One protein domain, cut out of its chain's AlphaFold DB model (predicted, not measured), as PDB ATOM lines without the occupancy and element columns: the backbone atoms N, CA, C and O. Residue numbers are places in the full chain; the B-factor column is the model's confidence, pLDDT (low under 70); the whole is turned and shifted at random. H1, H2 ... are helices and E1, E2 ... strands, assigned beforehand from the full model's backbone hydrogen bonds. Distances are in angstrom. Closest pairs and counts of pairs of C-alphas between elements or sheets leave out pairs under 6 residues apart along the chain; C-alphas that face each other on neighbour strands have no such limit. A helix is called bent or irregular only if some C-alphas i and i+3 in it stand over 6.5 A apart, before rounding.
ATOM      1  N   TRP A 397     -11.919 -37.387  28.033       93.94
ATOM      2  CA  TRP A 397     -11.879 -36.128  28.783       93.94
ATOM      3  C   TRP A 397     -10.440 -35.711  29.083       93.94
ATOM      4  O   TRP A 397      -9.628 -36.512  29.540       93.94
ATOM      5  N   ILE A 398     -10.149 -34.424  28.908       95.50
ATOM      6  CA  ILE A 398      -8.874 -33.793  29.258       95.50
ATOM      7  C   ILE A 398      -9.070 -32.717  30.326       95.50
ATOM      8  O   ILE A 398     -10.103 -32.046  30.366       95.50
ATOM      9  N   ALA A 399      -8.053 -32.492  31.157       96.44
ATOM     10  CA  ALA A 399      -7.950 -31.275  31.958       96.44
ATOM     11  C   ALA A 399      -7.237 -30.193  31.129       96.44
ATOM     12  O   ALA A 399      -6.011 -30.200  30.995       96.44
ATOM     13  N   GLN A 400      -8.015 -29.273  30.555       96.19
ATOM     14  CA  GLN A 400      -7.518 -28.077  29.881       96.19
ATOM     15  C   GLN A 400      -6.965 -27.104  30.930       96.19
ATOM     16  O   GLN A 400      -7.706 -26.593  31.770       96.19
ATOM     17  N   LEU A 401      -5.659 -26.844  30.863       95.69
ATOM     18  CA  LEU A 401      -4.914 -25.954  31.754       95.69
ATOM     19  C   LEU A 401      -4.897 -24.506  31.239       95.69
ATOM     20  O   LEU A 401      -4.973 -23.582  32.047       95.69
ATOM     21  N   SER A 402      -4.783 -24.307  29.920       94.62
ATOM     22  CA  SER A 402      -4.836 -22.989  29.266       94.62
ATOM     23  C   SER A 402      -5.217 -23.088  27.778       94.62
ATOM     24  O   SER A 402      -5.316 -24.186  27.230       94.62
ATOM     25  N   GLU A 403      -5.452 -21.941  27.140       94.44
ATOM     26  CA  GLU A 403      -5.945 -21.774  25.764       94.44
ATOM     27  C   GLU A 403      -5.186 -20.610  25.099       94.44
ATOM     28  O   GLU A 403      -5.413 -19.444  25.424       94.44
ATOM     29  N   ILE A 404      -4.247 -20.926  24.200       93.81
ATOM     30  CA  ILE A 404      -3.278 -19.975  23.630       93.81
ATOM     31  C   ILE A 404      -3.587 -19.781  22.135       93.81
ATOM     32  O   ILE A 404      -3.515 -20.755  21.391       93.81
ATOM     33  N   PRO A 405      -3.912 -18.574  21.637       93.44
ATOM     34  CA  PRO A 405      -4.266 -18.378  20.227       93.44
ATOM     35  C   PRO A 405      -3.178 -18.837  19.241       93.44
ATOM     36  O   PRO A 405      -1.992 -18.609  19.469       93.44
ATOM     37  N   HIS A 406      -3.572 -19.370  18.081       93.88
ATOM     38  CA  HIS A 406      -2.667 -19.662  16.951       93.88
ATOM     39  C   HIS A 406      -1.967 -18.402  16.408       93.88
ATOM     40  O   HIS A 406      -0.950 -18.501  15.730       93.88
ATOM     41  N   THR A 407      -2.480 -17.210  16.734       91.25
ATOM     42  CA  THR A 407      -1.869 -15.911  16.419       91.25
ATOM     43  C   THR A 407      -0.861 -15.418  17.465       91.25
ATOM     44  O   THR A 407      -0.344 -14.313  17.314       91.25
ATOM     45  N   ALA A 408      -0.626 -16.162  18.553       87.31
ATOM     46  CA  ALA A 408       0.395 -15.820  19.542       87.31
ATOM     47  C   ALA A 408       1.809 -16.074  18.990       87.31
ATOM     48  O   ALA A 408       2.011 -16.926  18.124       87.31
ATOM     49  N   ASP A 409       2.802 -15.357  19.518       91.56
ATOM     50  CA  ASP A 409       4.208 -15.642  19.218       91.56
ATOM     51  C   ASP A 409       4.565 -17.074  19.679       91.56
ATOM     52  O   ASP A 409       4.253 -17.429  20.822       91.56
ATOM     53  N   PRO A 410       5.246 -17.907  18.866       91.31
ATOM     54  CA  PRO A 410       5.660 -19.245  19.292       91.31
ATOM     55  C   PRO A 410       6.500 -19.221  20.573       91.31
ATOM     56  O   PRO A 410       6.299 -20.042  21.464       91.31
ATOM     57  N   GLY A 411       7.367 -18.215  20.730       90.81
ATOM     58  CA  GLY A 411       8.138 -18.010  21.951       90.81
ATOM     59  C   GLY A 411       7.292 -17.601  23.162       90.81
ATOM     60  O   GLY A 411       7.749 -17.767  24.290       90.81
ATOM     61  N   GLU A 412       6.078 -17.073  22.986       86.69
ATOM     62  CA  GLU A 412       5.091 -16.847  24.051       86.69
ATOM     63  C   GLU A 412       4.361 -18.135  24.426       86.69
ATOM     64  O   GLU A 412       4.371 -18.505  25.604       86.69
ATOM     65  N   ARG A 413       3.850 -18.869  23.430       94.19
ATOM     66  CA  ARG A 413       3.248 -20.198  23.608       94.19
ATOM     67  C   ARG A 413       4.178 -21.139  24.376       94.19
ATOM     68  O   ARG A 413       3.767 -21.762  25.353       94.19
ATOM     69  N   ASP A 414       5.447 -21.196  23.980       93.50
ATOM     70  CA  ASP A 414       6.431 -22.111  24.563       93.50
ATOM     71  C   ASP A 414       6.847 -21.674  25.983       93.50
ATOM     72  O   ASP A 414       7.069 -22.515  26.858       93.50
ATOM     73  N   ARG A 415       6.868 -20.360  26.264       94.75
ATOM     74  CA  ARG A 415       7.050 -19.821  27.628       94.75
ATOM     75  C   ARG A 415       5.884 -20.178  28.550       94.75
ATOM     76  O   ARG A 415       6.125 -20.475  29.724       94.75
ATOM     77  N   GLU A 416       4.650 -20.137  28.053       92.50
ATOM     78  CA  GLU A 416       3.456 -20.488  28.825       92.50
ATOM     79  C   GLU A 416       3.361 -22.000  29.068       92.50
ATOM     80  O   GLU A 416       3.192 -22.418  30.215       92.50
ATOM     81  N   LEU A 417       3.597 -22.821  28.037       94.56
ATOM     82  CA  LEU A 417       3.717 -24.275  28.170       94.56
ATOM     83  C   LEU A 417       4.765 -24.642  29.226       94.56
ATOM     84  O   LEU A 417       4.456 -25.359  30.177       94.56
ATOM     85  N   ALA A 418       5.973 -24.076  29.139       94.69
ATOM     86  CA  ALA A 418       7.027 -24.307  30.126       94.69
ATOM     87  C   ALA A 418       6.650 -23.807  31.537       94.69
ATOM     88  O   ALA A 418       7.145 -24.338  32.535       94.69
ATOM     89  N   ALA A 419       5.796 -22.784  31.662       93.00
ATOM     90  CA  ALA A 419       5.291 -22.308  32.952       93.00
ATOM     91  C   ALA A 419       4.240 -23.242  33.566       93.00
ATOM     92  O   ALA A 419       4.222 -23.406  34.789       93.00
ATOM     93  N   LEU A 420       3.414 -23.882  32.737       93.38
ATOM     94  CA  LEU A 420       2.441 -24.887  33.158       93.38
ATOM     95  C   LEU A 420       3.117 -26.230  33.458       93.38
ATOM     96  O   LEU A 420       2.821 -26.820  34.494       93.38
ATOM     97  N   GLN A 421       4.118 -26.641  32.675       95.06
ATOM     98  CA  GLN A 421       4.936 -27.839  32.923       95.06
ATOM     99  C   GLN A 421       5.674 -27.820  34.274       95.06
ATOM    100  O   GLN A 421       5.909 -28.871  34.866       95.06
ATOM    101  N   ARG A 422       5.993 -26.634  34.819       93.25
ATOM    102  CA  ARG A 422       6.551 -26.486  36.182       93.25
ATOM    103  C   ARG A 422       5.536 -26.725  37.311       93.25
ATOM    104  O   ARG A 422       5.949 -26.831  38.462       93.25
ATOM    105  N   LYS A 423       4.234 -26.775  37.009       90.12
ATOM    106  CA  LYS A 423       3.147 -27.098  37.957       90.12
ATOM    107  C   LYS A 423       2.561 -28.487  37.709       90.12
ATOM    108  O   LYS A 423       2.292 -29.214  38.656       90.12
ATOM    109  N   VAL A 424       2.391 -28.834  36.435       94.00
ATOM    110  CA  VAL A 424       1.885 -30.111  35.932       94.00
ATOM    111  C   VAL A 424       2.963 -30.713  35.023       94.00
ATOM    112  O   VAL A 424       2.979 -30.429  33.822       94.00
ATOM    113  N   PRO A 425       3.909 -31.500  35.569       92.25
ATOM    114  CA  PRO A 425       4.901 -32.205  34.762       92.25
ATOM    115  C   PRO A 425       4.218 -33.054  33.685       92.25
ATOM    116  O   PRO A 425       3.204 -33.688  33.952       92.25
ATOM    117  N   GLY A 426       4.749 -33.039  32.462       89.06
ATOM    118  CA  GLY A 426       4.136 -33.729  31.321       89.06
ATOM    119  C   GLY A 426       2.977 -32.985  30.642       89.06
ATOM    120  O   GLY A 426       2.452 -33.497  29.658       89.06
ATOM    121  N   ALA A 427       2.592 -31.783  31.096       94.88
ATOM    122  CA  ALA A 427       1.630 -30.956  30.362       94.88
ATOM    123  C   ALA A 427       2.090 -30.704  28.912       94.88
ATOM    124  O   ALA A 427       3.269 -30.426  28.667       94.88
ATOM    125  N   GLY A 428       1.159 -30.781  27.963       93.88
ATOM    126  CA  GLY A 428       1.442 -30.762  26.526       93.88
ATOM    127  C   GLY A 428       0.422 -29.963  25.720       93.88
ATOM    128  O   GLY A 428      -0.587 -29.506  26.261       93.88
ATOM    129  N   LEU A 429       0.702 -29.779  24.430       94.56
ATOM    130  CA  LEU A 429      -0.158 -29.041  23.503       94.56
ATOM    131  C   LEU A 429      -1.080 -29.987  22.724       94.56
ATOM    132  O   LEU A 429      -0.670 -31.076  22.330       94.56
ATOM    133  N   VAL A 430      -2.297 -29.516  22.463       93.62
ATOM    134  CA  VAL A 430      -3.236 -30.055  21.474       93.62
ATOM    135  C   VAL A 430      -3.638 -28.907  20.549       93.62
ATOM    136  O   VAL A 430      -4.059 -27.852  21.023       93.62
ATOM    137  N   ASP A 431      -3.504 -29.105  19.241       94.00
ATOM    138  CA  ASP A 431      -4.043 -28.193  18.228       94.00
ATOM    139  C   ASP A 431      -5.576 -28.329  18.190       94.00
ATOM    140  O   ASP A 431      -6.097 -29.426  17.985       94.00
ATOM    141  N   SER A 432      -6.312 -27.239  18.423       94.00
ATOM    142  CA  SER A 432      -7.785 -27.252  18.415       94.00
ATOM    143  C   SER A 432      -8.418 -27.363  17.031       94.00
ATOM    144  O   SER A 432      -9.566 -27.801  16.944       94.00
ATOM    145  N   ASP A 433      -7.716 -27.003  15.953       91.06
ATOM    146  CA  ASP A 433      -8.260 -27.076  14.593       91.06
ATOM    147  C   ASP A 433      -8.414 -28.538  14.127       91.06
ATOM    148  O   ASP A 433      -9.247 -28.831  13.267       91.06
ATOM    149  N   ASN A 434      -7.711 -29.472  14.782       92.12
ATOM    150  CA  ASN A 434      -7.883 -30.920  14.627       92.12
ATOM    151  C   ASN A 434      -9.117 -31.493  15.366       92.12
ATOM    152  O   ASN A 434      -9.459 -32.655  15.153       92.12
ATOM    153  N   TRP A 435      -9.801 -30.715  16.217       92.19
ATOM    154  CA  TRP A 435     -10.867 -31.207  17.106       92.19
ATOM    155  C   TRP A 435     -12.154 -30.370  17.011       92.19
ATOM    156  O   TRP A 435     -12.282 -29.342  17.674       92.19
ATOM    157  N   PRO A 436     -13.172 -30.816  16.255       90.25
ATOM    158  CA  PRO A 436     -14.472 -30.144  16.149       90.25
ATOM    159  C   PRO A 436     -15.205 -29.836  17.471       90.25
ATOM    160  O   PRO A 436     -15.996 -28.885  17.494       90.25
ATOM    161  N   SER A 437     -14.942 -30.569  18.565       91.00
ATOM    162  CA  SER A 437     -15.456 -30.249  19.912       91.00
ATOM    163  C   SER A 437     -14.753 -29.055  20.592       91.00
ATOM    164  O   SER A 437     -15.254 -28.509  21.580       91.00
ATOM    165  N   LEU A 438     -13.607 -28.609  20.071       92.81
ATOM    166  CA  LEU A 438     -12.815 -27.486  20.574       92.81
ATOM    167  C   LEU A 438     -13.152 -26.157  19.851       92.81
ATOM    168  O   LEU A 438     -13.886 -26.131  18.852       92.81
ATOM    169  N   PRO A 439     -12.701 -24.998  20.377       86.69
ATOM    170  CA  PRO A 439     -12.761 -23.736  19.659       86.69
ATOM    171  C   PRO A 439     -11.557 -23.652  18.717       86.69
ATOM    172  O   PRO A 439     -10.428 -23.636  19.180       86.69
ATOM    173  N   SER A 440     -11.812 -23.578  17.412       92.44
ATOM    174  CA  SER A 440     -10.796 -23.425  16.361       92.44
ATOM    175  C   SER A 440      -9.893 -22.202  16.564       92.44
ATOM    176  O   SER A 440     -10.392 -21.131  16.929       92.44
ATOM    177  N   GLY A 441      -8.609 -22.326  16.220       91.62
ATOM    178  CA  GLY A 441      -7.615 -21.251  16.252       91.62
ATOM    179  C   GLY A 441      -6.804 -21.135  17.548       91.62
ATOM    180  O   GLY A 441      -6.278 -20.052  17.821       91.62
ATOM    181  N   TYR A 442      -6.710 -22.200  18.351       95.19
ATOM    182  CA  TYR A 442      -6.028 -22.218  19.655       95.19
ATOM    183  C   TYR A 442      -5.190 -23.483  19.927       95.19
ATOM    184  O   TYR A 442      -5.654 -24.610  19.766       95.19
ATOM    185  N   TRP A 443      -3.999 -23.299  20.489       95.50
ATOM    186  CA  TRP A 443      -3.255 -24.349  21.174       95.50
ATOM    187  C   TRP A 443      -3.855 -24.545  22.568       95.50
ATOM    188  O   TRP A 443      -3.762 -23.661  23.427       95.50
ATOM    189  N   ILE A 444      -4.458 -25.702  22.818       95.62
ATOM    190  CA  ILE A 444      -4.935 -26.084  24.148       95.62
ATOM    191  C   ILE A 444      -3.776 -26.711  24.919       95.62
ATOM    192  O   ILE A 444      -3.224 -27.728  24.500       95.62
ATOM    193  N   VAL A 445      -3.416 -26.135  26.068       95.88
ATOM    194  CA  VAL A 445      -2.471 -26.780  26.989       95.88
ATOM    195  C   VAL A 445      -3.259 -27.743  27.870       95.88
ATOM    196  O   VAL A 445      -4.124 -27.297  28.626       95.88
ATOM    197  N   ARG A 446      -2.966 -29.045  27.808       94.75
ATOM    198  CA  ARG A 446      -3.625 -30.092  28.614       94.75
ATOM    199  C   ARG A 446      -2.687 -30.723  29.646       94.75
ATOM    200  O   ARG A 446      -1.469 -30.720  29.475       94.75
ATOM    201  N   ALA A 447      -3.266 -31.294  30.701       94.88
ATOM    202  CA  ALA A 447      -2.587 -32.263  31.566       94.88
ATOM    203  C   ALA A 447      -2.172 -33.522  30.768       94.88
ATOM    204  O   ALA A 447      -2.819 -33.816  29.758       94.88
ATOM    205  N   PRO A 448      -1.136 -34.273  31.196       91.88
ATOM    206  CA  PRO A 448      -0.744 -35.517  30.527       91.88
ATOM    207  C   PRO A 448      -1.837 -36.589  30.604       91.88
ATOM    208  O   PRO A 448      -2.039 -37.319  29.640       91.88
ATOM    209  N   ASP A 449      -2.557 -36.660  31.724       90.62
ATOM    210  CA  ASP A 449      -3.554 -37.696  31.987       90.62
ATOM    211  C   ASP A 449      -4.862 -37.461  31.214       90.62
ATOM    212  O   ASP A 449      -5.308 -36.320  31.045       90.62
ATOM    213  N   ASP A 450      -5.463 -38.561  30.762       91.88
ATOM    214  CA  ASP A 450      -6.850 -38.666  30.299       91.88
ATOM    215  C   ASP A 450      -7.769 -38.997  31.491       91.88
ATOM    216  O   ASP A 450      -7.340 -39.623  32.463       91.88
ATOM    217  N   PHE A 451      -9.046 -38.617  31.410       92.25
ATOM    218  CA  PHE A 451     -10.027 -38.760  32.493       92.25
ATOM    219  C   PHE A 451     -11.296 -39.492  32.022       92.25
ATOM    220  O   PHE A 451     -11.670 -39.413  30.852       92.25
ATOM    221  N   ALA A 452     -11.998 -40.184  32.927       89.25
ATOM    222  CA  ALA A 452     -13.243 -40.892  32.598       89.25
ATOM    223  C   ALA A 452     -14.478 -39.971  32.572       89.25
ATOM    224  O   ALA A 452     -15.499 -40.332  31.989       89.25
ATOM    225  N   SER A 453     -14.399 -38.788  33.193       93.12
ATOM    226  CA  SER A 453     -15.451 -37.764  33.159       93.12
ATOM    227  C   SER A 453     -14.900 -36.351  33.370       93.12
ATOM    228  O   SER A 453     -13.806 -36.159  33.914       93.12
ATOM    229  N   GLY A 454     -15.700 -35.333  33.040       92.69
ATOM    230  CA  GLY A 454     -15.363 -33.933  33.311       92.69
ATOM    231  C   GLY A 454     -15.188 -33.628  34.803       92.69
ATOM    232  O   GLY A 454     -14.407 -32.746  35.162       92.69
ATOM    233  N   TYR A 455     -15.853 -34.388  35.680       93.50
ATOM    234  CA  TYR A 455     -15.694 -34.282  37.132       93.50
ATOM    235  C   TYR A 455     -14.309 -34.729  37.621       93.50
ATOM    236  O   TYR A 455     -13.756 -34.099  38.523       93.50
ATOM    237  N   GLU A 456     -13.717 -35.766  37.024       93.88
ATOM    238  CA  GLU A 456     -12.353 -36.198  37.358       93.88
ATOM    239  C   GLU A 456     -11.312 -35.193  36.863       93.88
ATOM    240  O   GLU A 456     -10.415 -34.810  37.618       93.88
ATOM    241  N   ALA A 457     -11.487 -34.678  35.643       94.56
ATOM    242  CA  ALA A 457     -10.658 -33.598  35.119       94.56
ATOM    243  C   ALA A 457     -10.755 -32.327  35.995       94.56
ATOM    244  O   ALA A 457      -9.740 -31.683  36.261       94.56
ATOM    245  N   LEU A 458     -11.937 -31.999  36.541       93.12
ATOM    246  CA  LEU A 458     -12.071 -30.935  37.545       93.12
ATOM    247  C   LEU A 458     -11.420 -31.272  38.894       93.12
ATOM    248  O   LEU A 458     -10.859 -30.377  39.526       93.12
ATOM    249  N   ALA A 459     -11.459 -32.527  39.348       92.88
ATOM    250  CA  ALA A 459     -10.772 -32.945  40.571       92.88
ATOM    251  C   ALA A 459      -9.241 -32.830  40.432       92.88
ATOM    252  O   ALA A 459      -8.565 -32.409  41.374       92.88
ATOM    253  N   PHE A 460      -8.704 -33.117  39.240       95.12
ATOM    254  CA  PHE A 460      -7.321 -32.811  38.877       95.12
ATOM    255  C   PHE A 460      -7.065 -31.298  38.882       95.12
ATOM    256  O   PHE A 460      -6.147 -30.830  39.563       95.12
ATOM    257  N   CYS A 461      -7.902 -30.513  38.193       93.88
ATOM    258  CA  CYS A 461      -7.795 -29.053  38.145       93.88
ATOM    259  C   CYS A 461      -7.757 -28.419  39.542       93.88
ATOM    260  O   CYS A 461      -6.903 -27.577  39.806       93.88
ATOM    261  N   ALA A 462      -8.623 -28.861  40.456       90.31
ATOM    262  CA  ALA A 462      -8.703 -28.352  41.824       90.31
ATOM    263  C   ALA A 462      -7.480 -28.691  42.700       90.31
ATOM    264  O   ALA A 462      -7.305 -28.081  43.755       90.31
ATOM    265  N   ARG A 463      -6.641 -29.658  42.295       91.38
ATOM    266  CA  ARG A 463      -5.444 -30.084  43.040       91.38
ATOM    267  C   ARG A 463      -4.127 -29.617  42.409       91.38
ATOM    268  O   ARG A 463      -3.196 -29.309  43.151       91.38
ATOM    269  N   TYR A 464      -4.042 -29.572  41.079       88.50
ATOM    270  CA  TYR A 464      -2.794 -29.314  40.341       88.50
ATOM    271  C   TYR A 464      -2.908 -28.217  39.265       88.50
ATOM    272  O   TYR A 464      -1.889 -27.714  38.786       88.50
ATOM    273  N   GLY A 465      -4.126 -27.841  38.865       84.94
ATOM    274  CA  GLY A 465      -4.368 -26.895  37.776       84.94
ATOM    275  C   GLY A 465      -4.248 -25.413  38.173       84.94
ATOM    276  O   GLY A 465      -4.225 -25.063  39.355       84.94
ATOM    277  N   PRO A 466      -4.167 -24.501  37.186       86.69
ATOM    278  CA  PRO A 466      -4.401 -23.070  37.399       86.69
ATOM    279  C   PRO A 466      -5.888 -22.758  37.666       86.69
ATOM    280  O   PRO A 466      -6.764 -23.567  37.379       86.69
ATOM    281  N   GLU A 467      -6.185 -21.541  38.139       80.81
ATOM    282  CA  GLU A 467      -7.544 -21.083  38.511       80.81
ATOM    283  C   GLU A 467      -8.600 -21.202  37.393       80.81
ATOM    284  O   GLU A 467      -9.790 -21.287  37.680       80.81
ATOM    285  N   HIS A 468      -8.172 -21.221  36.126       85.50
ATOM    286  CA  HIS A 468      -9.036 -21.308  34.941       85.50
ATOM    287  C   HIS A 468      -9.102 -22.724  34.333       85.50
ATOM    288  O   HIS A 468      -9.646 -22.904  33.244       85.50
ATOM    289  N   CYS A 469      -8.541 -23.724  35.018       93.12
ATOM    290  CA  CYS A 469      -8.519 -25.108  34.556       93.12
ATOM    291  C   CYS A 469      -9.937 -25.699  34.468       93.12
ATOM    292  O   CYS A 469     -10.779 -25.465  35.341       93.12
ATOM    293  N   SER A 470     -10.210 -26.470  33.414       95.38
ATOM    294  CA  SER A 470     -11.526 -27.072  33.159       95.38
ATOM    295  C   SER A 470     -11.423 -28.476  32.565       95.38
ATOM    296  O   SER A 470     -10.456 -28.801  31.879       95.38
ATOM    297  N   GLY A 471     -12.427 -29.314  32.826       95.94
ATOM    298  CA  GLY A 471     -12.582 -30.603  32.155       95.94
ATOM    299  C   GLY A 471     -13.242 -30.417  30.793       95.94
ATOM    300  O   GLY A 471     -14.263 -29.738  30.708       95.94
ATOM    301  N   ARG A 472     -12.696 -31.002  29.726       94.81
ATOM    302  CA  ARG A 472     -13.221 -30.839  28.361       94.81
ATOM    303  C   ARG A 472     -13.164 -32.138  27.569       94.81
ATOM    304  O   ARG A 472     -12.194 -32.877  27.701       94.81
ATOM    305  N   TYR A 473     -14.179 -32.406  26.756       94.62
ATOM    306  CA  TYR A 473     -14.245 -33.615  25.933       94.62
ATOM    307  C   TYR A 473     -13.600 -33.404  24.552       94.62
ATOM    308  O   TYR A 473     -13.942 -32.452  23.843       94.62
ATOM    309  N   LEU A 474     -12.679 -34.288  24.159       93.00
ATOM    310  CA  LEU A 474     -12.099 -34.332  22.812       93.00
ATOM    311  C   LEU A 474     -12.923 -35.267  21.923       93.00
ATOM    312  O   LEU A 474     -13.024 -36.461  22.197       93.00
ATOM    313  N   SER A 475     -13.508 -34.727  20.855       91.00
ATOM    314  CA  SER A 475     -14.345 -35.479  19.920       91.00
ATOM    315  C   SER A 475     -14.295 -34.891  18.511       91.00
ATOM    316  O   SER A 475     -14.098 -33.687  18.318       91.00
ATOM    317  N   GLU A 476     -14.506 -35.765  17.528       91.50
ATOM    318  CA  GLU A 476     -14.682 -35.408  16.119       91.50
ATOM    319  C   GLU A 476     -16.087 -34.838  15.831       91.50
ATOM    320  O   GLU A 476     -16.302 -34.231  14.782       91.50
ATOM    321  N   ASP A 477     -17.043 -34.963  16.763       89.12
ATOM    322  CA  ASP A 477     -18.354 -34.322  16.644       89.12
ATOM    323  C   ASP A 477     -18.335 -32.886  17.202       89.12
ATOM    324  O   ASP A 477     -17.967 -32.624  18.349       89.12
ATOM    325  N   ARG A 478     -18.808 -31.932  16.393       87.75
ATOM    326  CA  ARG A 478     -19.015 -30.537  16.804       87.75
ATOM    327  C   ARG A 478     -20.127 -30.395  17.852       87.75
ATOM    328  O   ARG A 478     -20.094 -29.437  18.624       87.75
ATOM    329  N   ALA A 479     -21.095 -31.311  17.902       88.00
ATOM    330  CA  ALA A 479     -22.153 -31.307  18.914       88.00
ATOM    331  C   ALA A 479     -21.597 -31.503  20.337       88.00
ATOM    332  O   ALA A 479     -22.097 -30.892  21.283       88.00
ATOM    333  N   ASP A 480     -20.500 -32.256  20.481       91.25
ATOM    334  CA  ASP A 480     -19.844 -32.513  21.770       91.25
ATOM    335  C   ASP A 480     -19.162 -31.264  22.376       91.25
ATOM    336  O   ASP A 480     -18.733 -31.287  23.529       91.25
ATOM    337  N   ARG A 481     -19.110 -30.131  21.657       89.81
ATOM    338  CA  ARG A 481     -18.532 -28.854  22.128       89.81
ATOM    339  C   ARG A 481     -19.202 -28.273  23.386       89.81
ATOM    340  O   ARG A 481     -18.636 -27.382  24.021       89.81
ATOM    341  N   GLY A 482     -20.384 -28.773  23.758       88.50
ATOM    342  CA  GLY A 482     -21.054 -28.463  25.028       88.50
ATOM    343  C   GLY A 482     -20.430 -29.125  26.266       88.50
ATOM    344  O   GLY A 482     -20.638 -28.635  27.376       88.50
ATOM    345  N   TYR A 483     -19.637 -30.191  26.101       93.44
ATOM    346  CA  TYR A 483     -19.006 -30.938  27.196       93.44
ATOM    347  C   TYR A 483     -17.749 -30.223  27.719       93.44
ATOM    348  O   TYR A 483     -16.602 -30.602  27.458       93.44
ATOM    349  N   LEU A 484     -17.996 -29.134  28.453       93.94
ATOM    350  CA  LEU A 484     -17.008 -28.266  29.087       93.94
ATOM    351  C   LEU A 484     -17.348 -28.077  30.575       93.94
ATOM    352  O   LEU A 484     -18.051 -27.148  30.977       93.94
ATOM    353  N   CYS A 485     -16.799 -28.963  31.397       93.62
ATOM    354  CA  CYS A 485     -16.969 -29.002  32.838       93.62
ATOM    355  C   CYS A 485     -16.126 -27.916  33.523       93.62
ATOM    356  O   CYS A 485     -14.893 -27.964  33.517       93.62
ATOM    357  N   LYS A 486     -16.782 -26.921  34.131       91.62
ATOM    358  CA  LYS A 486     -16.128 -25.770  34.778       91.62
ATOM    359  C   LYS A 486     -16.263 -25.810  36.296       91.62
ATOM    360  O   LYS A 486     -17.308 -26.193  36.822       91.62
ATOM    361  N   ALA A 487     -15.222 -25.354  36.992       85.12
ATOM    362  CA  ALA A 487     -15.238 -25.216  38.442       85.12
ATOM    363  C   ALA A 487     -16.380 -24.282  38.890       85.12
ATOM    364  O   ALA A 487     -16.486 -23.138  38.452       85.12
ATOM    365  N   SER A 488     -17.251 -24.800  39.753       81.94
ATOM    366  CA  SER A 488     -18.467 -24.150  40.248       81.94
ATOM    367  C   SER A 488     -18.827 -24.762  41.609       81.94
ATOM    368  O   SER A 488     -18.543 -25.945  41.810       81.94
ATOM    369  N   PRO A 489     -19.495 -24.036  42.532       77.25
ATOM    370  CA  PRO A 489     -20.070 -24.626  43.747       77.25
ATOM    371  C   PRO A 489     -21.041 -25.788  43.469       77.25
ATOM    372  O   PRO A 489     -21.226 -26.649  44.324       77.25
ATOM    373  N   ALA A 490     -21.630 -25.820  42.270       79.00
ATOM    374  CA  ALA A 490     -22.308 -26.975  41.693       79.00
ATOM    375  C   ALA A 490     -22.001 -27.018  40.179       79.00
ATOM    376  O   ALA A 490     -22.540 -26.192  39.434       79.00
ATOM    377  N   PRO A 491     -21.097 -27.898  39.703       83.69
ATOM    378  CA  PRO A 491     -20.834 -28.067  38.274       83.69
ATOM    379  C   PRO A 491     -21.998 -28.793  37.593       83.69
ATOM    380  O   PRO A 491     -22.470 -29.811  38.105       83.69
ATOM    381  N   ASP A 492     -22.448 -28.272  36.449       85.75
ATOM    382  CA  ASP A 492     -23.591 -28.794  35.693       85.75
ATOM    383  C   ASP A 492     -23.352 -30.246  35.225       85.75
ATOM    384  O   ASP A 492     -22.452 -30.472  34.410       85.75
ATOM    385  N   PRO A 493     -24.157 -31.230  35.678       86.94
ATOM    386  CA  PRO A 493     -24.028 -32.621  35.248       86.94
ATOM    387  C   PRO A 493     -24.131 -32.823  33.735       86.94
ATOM    388  O   PRO A 493     -23.473 -33.723  33.220       86.94
ATOM    389  N   ALA A 494     -24.898 -31.994  33.018       86.25
ATOM    390  CA  ALA A 494     -25.039 -32.103  31.567       86.25
ATOM    391  C   ALA A 494     -23.793 -31.609  30.808       86.25
ATOM    392  O   ALA A 494     -23.494 -32.118  29.733       86.25
ATOM    393  N   ALA A 495     -23.039 -30.662  31.377       88.81
ATOM    394  CA  ALA A 495     -21.765 -30.185  30.830       88.81
ATOM    395  C   ALA A 495     -20.545 -30.974  31.347       88.81
ATOM    396  O   ALA A 495     -19.457 -30.856  30.786       88.81
ATOM    397  N   CYS A 496     -20.714 -31.761  32.417       90.69
ATOM    398  CA  CYS A 496     -19.656 -32.519  33.090       90.69
ATOM    399  C   CYS A 496     -19.688 -34.035  32.867       90.69
ATOM    400  O   CYS A 496     -18.739 -34.714  33.271       90.69
TER     401      CYS A 496
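AT A GLANCE: This is residues 397 to 496 of the 503 residues of the protein "Non-specific serine/threonine protein kinase" of Streptomyces sp. CB01881 (UniProt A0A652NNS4). A strongly twisted sheet of five strands has two separate helices, H1 and H2, over different parts of one face, while the short helices H3 and H4 lie near its E4-E5 end. The long, bent strands E1 and E3 run side by side through the middle of the sheet. The printed part has 100 residues, with four named helices and five named strands in the order E1, H1, E2, E3, H2, E4, H3, E5, H4. The sheet's order is E2, E3, E1, E4, E5, all antiparallel, and the class is mixed, helices and strands. The whole is compact, with a radius of gyration of the C-alphas of 12.8 A and spans of 38 by 29 by 20 A.

HOW THE PARTS SIT: E1, residues 397 to 405, bends by 72 degrees at residue 401. H1, residues 410 to 421, is on the sheet at a height of 9.2 A and runs along the strands, at 21 degrees to E3, residues 442 to 451, on the local plane. H1 lies over E3, where the C-alphas of Leu 417 and Val 445 are closest, 6.8 A apart. E2, residues 428 to 431, and E3 form a hairpin, with N 430 and O 444 within hydrogen-bond range at 2.9 A. E3 bends by 83 degrees at residue 448, and it is the antiparallel neighbour of E1, with N 443 and O 404 within hydrogen-bond range at 2.7 A. H2, residues 454 to 464, is on the same face as H1, making two layers, helices on one face of a sheet; H1 and H2 are apart. H2 has a height of 7.2 A and runs slantwise to the strands, at 39 degrees to E1 on the local plane; its closest C-alphas to E1 are those of Ala 457 and Ala 399, 4.8 A. H2 lies over E1 and, only just, with 3 of its C-alphas, over E4, residues 470 to 474. E1, H1, E2 and E3, H2, E4 are split strand-helix-strand units, two strands running the same way with another strand between them, each with a right-handed crossover. E1 and E4 are antiparallel neighbours, with N 398 and O 472 within hydrogen-bond range at 2.8 A. H3, residues 478 to 482, only grazes the sheet with residues 480 to 482. E5, residues 484 to 486, is an edge strand, with N 485 and O 471 of E4 at 2.7 A. H4, residues 493 to 496, only just touches H2, with 3 pairs of C-alphas within 8 A, the closest Gly 454 and Cys 496 at 4.5 A. In H1 and H2 every O i to N i+4 pair is within hydrogen-bond range; in H3 it is 0 of 1, with 1 of 2 O i to N i+3 pairs, and H4 is too short for such a pair.

IN THESE COORDINATES: E1 begins at C-alpha 397, (-11.879, -36.128, 28.783), and is 21.1 A long from first to last C-alpha; H1 is 16.1 A, E3 21.3 A, H2 15.1 A and E4 12.7 A. H3 is only just irregular: C-alphas 479 and 482 are 6.8 A apart. H4 ends at C-alpha 496, (-19.656, -32.519, 33.090).

THE WHOLE: The two C-alphas farthest apart are those of Gly 411 and Pro 493, 37.7 A. The printed part has no cut and no long link. The mean pLDDT of the printed part is 91.6, and no printed residue is under 70.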